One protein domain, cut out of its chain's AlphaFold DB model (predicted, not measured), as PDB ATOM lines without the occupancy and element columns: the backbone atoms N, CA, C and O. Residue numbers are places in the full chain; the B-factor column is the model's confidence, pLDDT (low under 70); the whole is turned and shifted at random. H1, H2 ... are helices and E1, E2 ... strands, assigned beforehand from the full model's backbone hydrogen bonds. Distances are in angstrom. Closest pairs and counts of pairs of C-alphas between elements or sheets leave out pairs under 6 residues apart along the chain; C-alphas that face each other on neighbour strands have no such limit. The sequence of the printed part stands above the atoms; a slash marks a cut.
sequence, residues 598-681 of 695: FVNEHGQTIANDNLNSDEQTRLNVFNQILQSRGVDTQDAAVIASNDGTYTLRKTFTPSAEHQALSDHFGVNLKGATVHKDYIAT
ATOM      1  N   PHE A 598     155.994 156.362 114.105       80.44
ATOM      2  CA  PHE A 598     154.918 156.086 113.156       80.44
ATOM      3  C   PHE A 598     153.619 156.711 113.607       80.44
ATOM      4  O   PHE A 598     153.250 156.615 114.777       80.44
ATOM      5  N   VAL A 599     152.905 157.311 112.662       82.56
ATOM      6  CA  VAL A 599     151.600 157.911 112.901       82.56
ATOM      7  C   VAL A 599     150.656 157.492 111.777       82.56
ATOM      8  O   VAL A 599     151.002 157.616 110.604       82.56
ATOM      9  N   ASN A 600     149.471 156.981 112.113       76.06
ATOM     10  CA  ASN A 600     148.455 156.680 111.100       76.06
ATOM     11  C   ASN A 600     147.812 157.961 110.538       76.06
ATOM     12  O   ASN A 600     147.990 159.060 111.070       76.06
ATOM     13  N   GLU A 601     146.991 157.817 109.497       73.31
ATOM     14  CA  GLU A 601     146.209 158.912 108.899       73.31
ATOM     15  C   GLU A 601     145.300 159.672 109.895       73.31
ATOM     16  O   GLU A 601     144.860 160.786 109.616       73.31
ATOM     17  N   HIS A 602     145.036 159.108 111.081       73.69
ATOM     18  CA  HIS A 602     144.255 159.725 112.158       73.69
ATOM     19  C   HIS A 602     145.108 160.422 113.235       73.69
ATOM     20  O   HIS A 602     144.567 160.870 114.247       73.69
ATOM     21  N   GLY A 603     146.427 160.529 113.053       72.81
ATOM     22  CA  GLY A 603     147.308 161.193 114.016       72.81
ATOM     23  C   GLY A 603     147.675 160.341 115.239       72.81
ATOM     24  O   GLY A 603     148.202 160.878 116.212       72.81
ATOM     25  N   GLN A 604     147.399 159.034 115.225       78.19
ATOM     26  CA  GLN A 604     147.682 158.130 116.343       78.19
ATOM     27  C   GLN A 604     149.044 157.459 116.171       78.19
ATOM     28  O   GLN A 604     149.325 156.887 115.119       78.19
ATOM     29  N   THR A 605     149.863 157.485 117.224       80.44
ATOM     30  CA  THR A 605     151.148 156.782 117.245       80.44
ATOM     31  C   THR A 605     150.951 155.269 117.167       80.44
ATOM     32  O   THR A 605     150.292 154.689 118.032       80.44
ATOM     33  N   ILE A 606     151.567 154.632 116.172       77.62
ATOM     34  CA  ILE A 606     151.719 153.175 116.103       77.62
ATOM     35  C   ILE A 606     153.104 152.839 116.659       77.62
ATOM     36  O   ILE A 606     154.102 153.428 116.244       77.62
ATOM     37  N   ALA A 607     153.179 151.912 117.613       77.56
ATOM     38  CA  ALA A 607     154.458 151.405 118.098       77.56
ATOM     39  C   ALA A 607     155.060 150.419 117.076       77.56
ATOM     40  O   ALA A 607     154.336 149.635 116.465       77.56
ATOM     41  N   ASN A 608     156.382 150.470 116.872       72.44
ATOM     42  CA  ASN A 608     157.076 149.759 115.783       72.44
ATOM     43  C   ASN A 608     156.932 148.222 115.820       72.44
ATOM     44  O   ASN A 608     157.176 147.563 114.813       72.44
ATOM     45  N   ASP A 609     156.542 147.655 116.961       80.00
ATOM     46  CA  ASP A 609     156.229 146.239 117.183       80.00
ATOM     47  C   ASP A 609     154.836 145.817 116.672       80.00
ATOM     48  O   ASP A 609     154.536 144.626 116.623       80.00
ATOM     49  N   ASN A 610     153.994 146.778 116.278       83.00
ATOM     50  CA  ASN A 610     152.653 146.556 115.730       83.00
ATOM     51  C   ASN A 610     152.580 146.728 114.198       83.00
ATOM     52  O   ASN A 610     151.507 146.540 113.626       83.00
ATOM     53  N   LEU A 611     153.694 147.070 113.538       85.00
ATOM     54  CA  LEU A 611     153.795 147.045 112.077       85.00
ATOM     55  C   LEU A 611     153.862 145.596 111.581       85.00
ATOM     56  O   LEU A 611     154.525 144.750 112.182       85.00
ATOM     57  N   ASN A 612     153.209 145.308 110.458       87.56
ATOM     58  CA  ASN A 612     153.373 144.027 109.784       87.56
ATOM     59  C   ASN A 612     154.729 143.963 109.040       87.56
ATOM     60  O   ASN A 612     155.420 144.969 108.869       87.56
ATOM     61  N   SER A 613     155.139 142.771 108.602       79.31
ATOM     62  CA  SER A 613     156.469 142.563 108.007       79.31
ATOM     63  C   SER A 613     156.710 143.331 106.700       79.31
ATOM     64  O   SER A 613     157.858 143.665 106.409       79.31
ATOM     65  N   ASP A 614     155.662 143.628 105.925       81.00
ATOM     66  CA  ASP A 614     155.762 144.465 104.719       81.00
ATOM     67  C   ASP A 614     155.968 145.938 105.101       81.00
ATOM     68  O   ASP A 614     156.941 146.566 104.683       81.00
ATOM     69  N   GLU A 615     155.134 146.465 106.002       81.25
ATOM     70  CA  GLU A 615     155.246 147.839 106.515       81.25
ATOM     71  C   GLU A 615     156.623 148.112 107.135       81.25
ATOM     72  O   GLU A 615     157.225 149.158 106.890       81.25
ATOM     73  N   GLN A 616     157.152 147.154 107.901       82.19
ATOM     74  CA  GLN A 616     158.471 147.259 108.519       82.19
ATOM     75  C   GLN A 616     159.613 147.176 107.490       82.19
ATOM     76  O   GLN A 616     160.627 147.859 107.641       82.19
ATOM     77  N   THR A 617     159.443 146.413 106.406       83.38
ATOM     78  CA  THR A 617     160.403 146.371 105.290       83.38
ATOM     79  C   THR A 617     160.410 147.693 104.521       83.38
ATOM     80  O   THR A 617     161.474 148.274 104.300       83.38
ATOM     81  N   ARG A 618     159.230 148.228 104.188       79.62
ATOM     82  CA  ARG A 618     159.067 149.506 103.473       79.62
ATOM     83  C   ARG A 618     159.574 150.690 104.292       79.62
ATOM     84  O   ARG A 618     160.243 151.562 103.741       79.62
ATOM     85  N   LEU A 619     159.369 150.674 105.611       82.00
ATOM     86  CA  LEU A 619     160.015 151.601 106.542       82.00
ATOM     87  C   LEU A 619     161.545 151.527 106.459       82.00
ATOM     88  O   LEU A 619     162.199 152.560 106.332       82.00
ATOM     89  N   ASN A 620     162.136 150.334 106.528       81.88
ATOM     90  CA  ASN A 620     163.593 150.199 106.492       81.88
ATOM     91  C   ASN A 620     164.183 150.757 105.184       81.88
ATOM     92  O   ASN A 620     165.163 151.500 105.232       81.88
ATOM     93  N   VAL A 621     163.533 150.501 104.041       82.69
ATOM     94  CA  VAL A 621     163.900 151.094 102.740       82.69
ATOM     95  C   VAL A 621     163.746 152.621 102.759       82.69
ATOM     96  O   VAL A 621     164.664 153.339 102.364       82.69
ATOM     97  N   PHE A 622     162.630 153.147 103.271       83.62
ATOM     98  CA  PHE A 622     162.397 154.592 103.374       83.62
ATOM     99  C   PHE A 622     163.453 155.289 104.249       83.62
ATOM    100  O   PHE A 622     164.006 156.318 103.857       83.62
ATOM    101  N   ASN A 623     163.817 154.694 105.386       79.88
ATOM    102  CA  ASN A 623     164.880 155.193 106.260       79.88
ATOM    103  C   ASN A 623     166.244 155.196 105.566       79.88
ATOM    104  O   ASN A 623     166.990 156.165 105.696       79.88
ATOM    105  N   GLN A 624     166.556 154.150 104.799       80.06
ATOM    106  CA  GLN A 624     167.792 154.065 104.024       80.06
ATOM    107  C   GLN A 624     167.857 155.149 102.931       80.06
ATOM    108  O   GLN A 624     168.916 155.739 102.723       80.06
ATOM    109  N   ILE A 625     166.727 155.478 102.290       78.69
ATOM    110  CA  ILE A 625     166.611 156.585 101.321       78.69
ATOM    111  C   ILE A 625     166.791 157.954 101.998       78.69
ATOM    112  O   ILE A 625     167.443 158.837 101.441       78.69
ATOM    113  N   LEU A 626     166.238 158.157 103.198       83.19
ATOM    114  CA  LEU A 626     166.432 159.407 103.944       83.19
ATOM    115  C   LEU A 626     167.889 159.578 104.397       83.19
ATOM    116  O   LEU A 626     168.450 160.665 104.253       83.19
ATOM    117  N   GLN A 627     168.523 158.503 104.875       79.25
ATOM    118  CA  GLN A 627     169.927 158.503 105.293       79.25
ATOM    119  C   GLN A 627     170.886 158.737 104.118       79.25
ATOM    120  O   GLN A 627     171.784 159.569 104.236       79.25
ATOM    121  N   SER A 628     170.682 158.082 102.967       73.12
ATOM    122  CA  SER A 628     171.532 158.283 101.779       73.12
ATOM    123  C   SER A 628     171.419 159.691 101.186       73.12
ATOM    124  O   SER A 628     172.362 160.179 100.571       73.12
ATOM    125  N   ARG A 629     170.294 160.379 101.425       76.12
ATOM    126  CA  ARG A 629     170.065 161.786 101.055       76.12
ATOM    127  C   ARG A 629     170.481 162.792 102.139       76.12
ATOM    128  O   ARG A 629     170.222 163.982 101.976       76.12
ATOM    129  N   GLY A 630     171.085 162.345 103.243       83.75
ATOM    130  CA  GLY A 630     171.515 163.216 104.344       83.75
ATOM    131  C   GLY A 630     170.370 163.940 105.065       83.75
ATOM    132  O   GLY A 630     170.585 165.002 105.649       83.75
ATOM    133  N   VAL A 631     169.144 163.409 105.011       81.50
ATOM    134  CA  VAL A 631     167.975 164.033 105.640       81.50
ATOM    135  C   VAL A 631     167.995 163.761 107.142       81.50
ATOM    136  O   VAL A 631     167.819 162.626 107.578       81.50
ATOM    137  N   ASP A 632     168.156 164.817 107.939       82.25
ATOM    138  CA  ASP A 632     168.029 164.747 109.394       82.25
ATOM    139  C   ASP A 632     166.589 164.385 109.813       82.25
ATOM    140  O   ASP A 632     165.661 165.202 109.727       82.25
ATOM    141  N   THR A 633     166.429 163.152 110.294       84.06
ATOM    142  CA  THR A 633     165.177 162.552 110.772       84.06
ATOM    143  C   THR A 633     164.860 162.846 112.238       84.06
ATOM    144  O   THR A 633     163.798 162.434 112.711       84.06
ATOM    145  N   GLN A 634     165.716 163.573 112.966       82.94
ATOM    146  CA  GLN A 634     165.422 163.964 114.342       82.94
ATOM    147  C   GLN A 634     164.141 164.819 114.388       82.94
ATOM    148  O   GLN A 634     163.930 165.693 113.541       82.94
ATOM    149  N   ASP A 635     163.264 164.521 115.350       79.88
ATOM    150  CA  ASP A 635     161.952 165.154 115.565       79.88
ATOM    151  C   ASP A 635     160.982 165.110 114.359       79.88
ATOM    152  O   ASP A 635     160.068 165.936 114.233       79.88
ATOM    153  N   ALA A 636     161.156 164.129 113.466       84.44
ATOM    154  CA  ALA A 636     160.243 163.862 112.358       84.44
ATOM    155  C   ALA A 636     159.300 162.677 112.646       84.44
ATOM    156  O   ALA A 636     159.690 161.664 113.227       84.44
ATOM    157  N   ALA A 637     158.052 162.796 112.195       86.25
ATOM    158  CA  ALA A 637     157.068 161.718 112.193       86.25
ATOM    159  C   ALA A 637     156.888 161.180 110.769       86.25
ATOM    160  O   ALA A 637     156.832 161.964 109.819       86.25
ATOM    161  N   VAL A 638     156.758 159.860 110.617       88.69
ATOM    162  CA  VAL A 638     156.387 159.241 109.336       88.69
ATOM    163  C   VAL A 638     154.892 158.950 109.361       88.69
ATOM    164  O   VAL A 638     154.409 158.217 110.225       88.69
ATOM    165  N   ILE A 639     154.169 159.543 108.416       88.38
ATOM    166  CA  ILE A 639     152.741 159.317 108.198       88.38
ATOM    167  C   ILE A 639     152.603 158.390 106.998       88.38
ATOM    168  O   ILE A 639     152.955 158.774 105.881       88.38
ATOM    169  N   ALA A 640     152.106 157.180 107.234       81.75
ATOM    170  CA  ALA A 640     151.729 156.254 106.173       81.75
ATOM    171  C   ALA A 640     150.265 156.494 105.778       81.75
ATOM    172  O   ALA A 640     149.396 156.638 106.641       81.75
ATOM    173  N   SER A 641     150.007 156.539 104.475       78.81
ATOM    174  CA  SER A 641     148.673 156.650 103.885       78.81
ATOM    175  C   SER A 641     148.216 155.299 103.323       78.81
ATOM    176  O   SER A 641     149.033 154.472 102.913       78.81
ATOM    177  N   ASN A 642     146.900 155.081 103.265       74.94
ATOM    178  CA  ASN A 642     146.290 153.849 102.746       74.94
ATOM    179  C   ASN A 642     146.590 153.582 101.256       74.94
ATOM    180  O   ASN A 642     146.396 152.465 100.784       74.94
ATOM    181  N   ASP A 643     147.055 154.590 100.510       77.31
ATOM    182  CA  ASP A 643     147.518 154.469  99.118       77.31
ATOM    183  C   ASP A 643     148.996 154.041  98.988       77.31
ATOM    184  O   ASP A 643     149.524 153.964  97.880       77.31
ATOM    185  N   GLY A 644     149.673 153.755 100.105       79.56
ATOM    186  CA  GLY A 644     151.083 153.363 100.133       79.56
ATOM    187  C   GLY A 644     152.067 154.532 100.031       79.56
ATOM    188  O   GLY A 644     153.269 154.298  99.895       79.56
ATOM    189  N   THR A 645     151.597 155.783 100.098       77.12
ATOM    190  CA  THR A 645     152.484 156.951 100.188       77.12
ATOM    191  C   THR A 645     152.982 157.171 101.618       77.12
ATOM    192  O   THR A 645     152.263 156.957 102.600       77.12
ATOM    193  N   TYR A 646     154.233 157.625 101.740       84.31
ATOM    194  CA  TYR A 646     154.858 157.967 103.018       84.31
ATOM    195  C   TYR A 646     155.175 159.463 103.044       84.31
ATOM    196  O   TYR A 646     155.866 159.987 102.168       84.31
ATOM    197  N   THR A 647     154.673 160.156 104.064       85.81
ATOM    198  CA  THR A 647     154.922 161.584 104.291       85.81
ATOM    199  C   THR A 647     155.758 161.773 105.551       85.81
ATOM    200  O   THR A 647     155.316 161.448 106.652       85.81
ATOM    201  N   LEU A 648     156.959 162.332 105.409       89.50
ATOM    202  CA  LEU A 648     157.790 162.740 106.539       89.50
ATOM    203  C   LEU A 648     157.367 164.147 106.984       89.50
ATOM    204  O   LEU A 648     157.629 165.130 106.290       89.50
ATOM    205  N   ARG A 649     156.723 164.249 108.147       87.62
ATOM    206  CA  ARG A 649     156.303 165.511 108.767       87.62
ATOM    207  C   ARG A 649     157.308 165.922 109.837       87.62
ATOM    208  O   ARG A 649     157.349 165.318 110.909       87.62
ATOM    209  N   LYS A 650     158.091 166.974 109.582       87.50
ATOM    210  CA  LYS A 650     158.978 167.577 110.592       87.50
ATOM    211  C   LYS A 650     158.289 168.767 111.252       87.50
ATOM    212  O   LYS A 650     157.698 169.613 110.573       87.50
ATOM    213  N   THR A 651     158.330 168.806 112.581       79.38
ATOM    214  CA  THR A 651     157.641 169.822 113.385       79.38
ATOM    215  C   THR A 651     158.630 170.876 113.861       79.38
ATOM    216  O   THR A 651     159.612 170.558 114.523       79.38
ATOM    217  N   PHE A 652     158.361 172.143 113.550       75.00
ATOM    218  CA  PHE A 652     159.225 173.266 113.899       75.00
ATOM    219  C   PHE A 652     158.576 174.131 114.977       75.00
ATOM    220  O   PHE A 652     157.444 174.598 114.832       75.00
ATOM    221  N   THR A 653     159.335 174.398 116.041       76.81
ATOM    222  CA  THR A 653     159.026 175.484 116.977       76.81
ATOM    223  C   THR A 653     159.550 176.794 116.376       76.81
ATOM    224  O   THR A 653     160.735 176.846 116.035       76.81
ATOM    225  N   PRO A 654     158.730 177.851 116.226       71.50
ATOM    226  CA  PRO A 654     159.196 179.137 115.709       71.50
ATOM    227  C   PRO A 654     160.365 179.697 116.532       71.50
ATOM    228  O   PRO A 654     160.314 179.711 117.763       71.50
ATOM    229  N   SER A 655     161.420 180.178 115.866       78.81
ATOM    230  CA  SER A 655     162.559 180.787 116.566       78.81
ATOM    231  C   SER A 655     162.172 182.119 117.224       78.81
ATOM    232  O   SER A 655     161.188 182.762 116.848       78.81
ATOM    233  N   ALA A 656     162.987 182.587 118.175       69.12
ATOM    234  CA  ALA A 656     162.778 183.878 118.838       69.12
ATOM    235  C   ALA A 656     162.694 185.065 117.851       69.12
ATOM    236  O   ALA A 656     161.995 186.040 118.118       69.12
ATOM    237  N   GLU A 657     163.349 184.969 116.691       65.62
ATOM    238  CA  GLU A 657     163.294 185.978 115.626       65.62
ATOM    239  C   GLU A 657     161.957 185.956 114.870       65.62
ATOM    240  O   GLU A 657     161.390 187.014 114.596       65.62
ATOM    241  N   HIS A 658     161.398 184.768 114.609       76.38
ATOM    242  CA  HIS A 658     160.047 184.634 114.052       76.38
ATOM    243  C   HIS A 658     158.994 185.181 115.021       76.38
ATOM    244  O   HIS A 658     158.063 185.862 114.593       76.38
ATOM    245  N   GLN A 659     159.166 184.956 116.328       70.62
ATOM    246  CA  GLN A 659     158.302 185.545 117.352       70.62
ATOM    247  C   GLN A 659     158.438 187.080 117.391       70.62
ATOM    248  O   GLN A 659     157.428 187.775 117.417       70.62
ATOM    249  N   ALA A 660     159.655 187.627 117.301       68.12
ATOM    250  CA  ALA A 660     159.873 189.076 117.257       68.12
ATOM    251  C   ALA A 660     159.272 189.740 115.998       68.12
ATOM    252  O   ALA A 660     158.724 190.839 116.080       68.12
ATOM    253  N   LEU A 661     159.328 189.069 114.841       61.09
ATOM    254  CA  LEU A 661     158.641 189.495 113.615       61.09
ATOM    255  C   LEU A 661     157.114 189.422 113.766       61.09
ATOM    256  O   LEU A 661     156.419 190.360 113.379       61.09
ATOM    257  N   SER A 662     156.598 188.349 114.369       79.62
ATOM    258  CA  SER A 662     155.176 188.185 114.697       79.62
ATOM    259  C   SER A 662     154.660 189.365 115.524       79.62
ATOM    260  O   SER A 662     153.697 190.028 115.131       79.62
ATOM    261  N   ASP A 663     155.364 189.678 116.614       72.38
ATOM    262  CA  ASP A 663     155.034 190.765 117.532       72.38
ATOM    263  C   ASP A 663     155.139 192.143 116.841       72.38
ATOM    264  O   ASP A 663     154.334 193.035 117.112       72.38
ATOM    265  N   HIS A 664     156.073 192.318 115.893       72.62
ATOM    266  CA  HIS A 664     156.208 193.545 115.093       72.62
ATOM    267  C   HIS A 664     155.034 193.775 114.126       72.62
ATOM    268  O   HIS A 664     154.627 194.919 113.916       72.62
ATOM    269  N   PHE A 665     154.474 192.706 113.553       77.69
ATOM    270  CA  PHE A 665     153.330 192.773 112.632       77.69
ATOM    271  C   PHE A 665     151.964 192.574 113.313       77.69
ATOM    272  O   PHE A 665     150.938 192.597 112.634       77.69
ATOM    273  N   GLY A 666     151.924 192.403 114.638       74.69
ATOM    274  CA  GLY A 666     150.684 192.195 115.395       74.69
ATOM    275  C   GLY A 666     150.023 190.831 115.164       74.69
ATOM    276  O   GLY A 666     148.855 190.647 115.503       74.69
ATOM    277  N   VAL A 667     150.756 189.872 114.596       70.19
ATOM    278  CA  VAL A 667     150.326 188.475 114.475       70.19
ATOM    279  C   VAL A 667     150.680 187.767 115.783       70.19
ATOM    280  O   VAL A 667     151.733 188.024 116.359       70.19
ATOM    281  N   ASN A 668     149.830 186.863 116.270       71.69
ATOM    282  CA  ASN A 668     150.119 186.086 117.476       71.69
ATOM    283  C   ASN A 668     150.461 184.631 117.118       71.69
ATOM    284  O   ASN A 668     149.571 183.790 117.042       71.69
ATOM    285  N   LEU A 669     151.750 184.334 116.922       71.50
ATOM    286  CA  LEU A 669     152.256 182.971 116.704       71.50
ATOM    287  C   LEU A 669     152.498 182.177 118.006       71.50
ATOM    288  O   LEU A 669     153.060 181.082 117.972       71.50
ATOM    289  N   LYS A 670     152.085 182.687 119.174       58.06
ATOM    290  CA  LYS A 670     152.373 182.048 120.462       58.06
ATOM    291  C   LYS A 670     151.547 180.767 120.638       58.06
ATOM    292  O   LYS A 670     150.373 180.820 120.991       58.06
ATOM    293  N   GLY A 671     152.191 179.622 120.409       67.69
ATOM    294  CA  GLY A 671     151.553 178.301 120.364       67.69
ATOM    295  C   GLY A 671     151.224 177.805 118.949       67.69
ATOM    296  O   GLY A 671     150.555 176.786 118.817       67.69
ATOM    297  N   ALA A 672     151.680 178.497 117.899       54.69
ATOM    298  CA  ALA A 672     151.558 178.028 116.525       54.69
ATOM    299  C   ALA A 672     152.638 176.980 116.208       54.69
ATOM    300  O   ALA A 672     153.832 177.284 116.188       54.69
ATOM    301  N   THR A 673     152.206 175.753 115.929       63.94
ATOM    302  CA  THR A 673     153.061 174.673 115.428       63.94
ATOM    303  C   THR A 673     153.183 174.783 113.910       63.94
ATOM    304  O   THR A 673     152.166 174.835 113.219       63.94
ATOM    305  N   VAL A 674     154.407 174.805 113.376       61.12
ATOM    306  CA  VAL A 674     154.643 174.804 111.924       61.12
ATOM    307  C   VAL A 674     155.091 173.411 111.494       61.12
ATOM    308  O   VAL A 674     156.079 172.884 112.005       61.12
ATOM    309  N   HIS A 675     154.374 172.817 110.545       69.56
ATOM    310  CA  HIS A 675     154.714 171.523 109.958       69.56
ATOM    311  C   HIS A 675     155.326 171.720 108.571       69.56
ATOM    312  O   HIS A 675     154.842 172.538 107.788       69.56
ATOM    313  N   LYS A 676     156.375 170.953 108.264       68.44
ATOM    314  CA  LYS A 676     156.897 170.797 106.905       68.44
ATOM    315  C   LYS A 676     156.763 169.335 106.511       68.44
ATOM    316  O   LYS A 676     157.367 168.473 107.150       68.44
ATOM    317  N   ASP A 677     155.990 169.097 105.462       72.94
ATOM    318  CA  ASP A 677     155.699 167.764 104.951       72.94
ATOM    319  C   ASP A 677     156.567 167.492 103.716       72.94
ATOM    320  O   ASP A 677     156.623 168.303 102.790       72.94
ATOM    321  N   TYR A 678     157.257 166.354 103.716       71.88
ATOM    322  CA  TYR A 678     158.006 165.829 102.579       71.88
ATOM    323  C   TYR A 678     157.304 164.557 102.104       71.88
ATOM    324  O   TYR A 678     157.190 163.600 102.870       71.88
ATOM    325  N   ILE A 679     156.831 164.545 100.862       67.06
ATOM    326  CA  ILE A 679     156.052 163.437 100.299       67.06
ATOM    327  C   ILE A 679     156.977 162.554  99.459       67.06
ATOM    328  O   ILE A 679     157.676 163.057  98.580       67.06
ATOM    329  N   ALA A 680     156.951 161.243  99.703       64.06
ATOM    330  CA  ALA A 680     157.507 160.241  98.803       64.06
ATOM    331  C   ALA A 680     156.368 159.406  98.203       64.06
ATOM    332  O   ALA A 680     155.701 158.635  98.898       64.06
ATOM    333  N   THR A 681     156.141 159.579  96.903       44.88
ATOM    334  CA  THR A 681     155.197 158.783  96.115       44.88
ATOM    335  C   THR A 681     155.902 157.590  95.486       44.88
ATOM    336  O   THR A 681     156.869 157.782  94.757       44.88
TER     337      THR A 681
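What this domain is: This is residues 598 to 681 of the 695 residues of an uncharacterized protein of Alphaproteobacteria bacterium (UniProt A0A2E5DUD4). Look first for a narrow sheet of three strands, with helix H1 set on it toward one end and the small helix H2 held out beyond the other end, where the chain goes out from E2 and folds back into E3. The long axis runs from H1, past the sheet, to H2, and the stretch of residues 598 to 612, which has no named element, lies at the H1 end. The 84 printed residues hold two named helices and three named strands, in the order H1, E1, E2, H2, E3; the sheet has the order E1, E2, E3, all antiparallel, and the class is mixed, helices and strands. The whole is loose, with a radius of gyration of the C-alphas of 16.1 A, and elongated, spanning 51 by 29 by 22 A.

How they stand to each other: Begin at the inner strand E2, residues 646 to 652. On one edge you find E1, residues 636 to 640, antiparallel to E2 at 151 degrees between directions; the two form a hairpin, and N 639 and O 647 are 2.8 A apart, within hydrogen-bond range. The other edge strand is E3, residues 674 to 680, antiparallel to E2 at 159 degrees; look at N 648 and O 678, 2.8 A apart, and N 676 and O 650, 3.0 A apart, both within hydrogen-bond range. Now turn to H1, residues 613 to 628, which is on the sheet with 11 pairs of C-alphas within 10 A, made by its residues 615 to 626. It is near E1 and near E2, with 5 such pairs each. H1 and the sheet E1, E2, E3 form two layers, a helix on one face of a sheet. H2, residues 656 to 665, is not on the sheet, with 0 pairs within 10 A, and is apart from H1 and E1. In H1 and H2 every O i to N i+4 pair is within hydrogen-bond range.

Where its parts are: Find C-alpha 646 at (154.858, 157.967, 103.018); from there E2 runs 19.3 A to C-alpha 652. E3 runs 19.8 A and ends at C-alpha 680, (157.507, 160.241, 98.803), while E1 covers 13.0 A. H1 begins at C-alpha 613, (156.469, 142.563, 108.007), and extends 22.6 A; H2 extends 14.4 A.

The domain as a whole: The two C-alphas farthest apart, those of Ser 613 and His 664, are 51.5 A apart. The printed part has no cut. The links E1 to E2 and E2 to H2 are tight, H1 to E1 and H2 to E3 are short, and none is long. Mean pLDDT of the printed part is 76.7; look for values under 70 at residues 656 to 657, 660 to 661, 670 to 676 and 679 to 681.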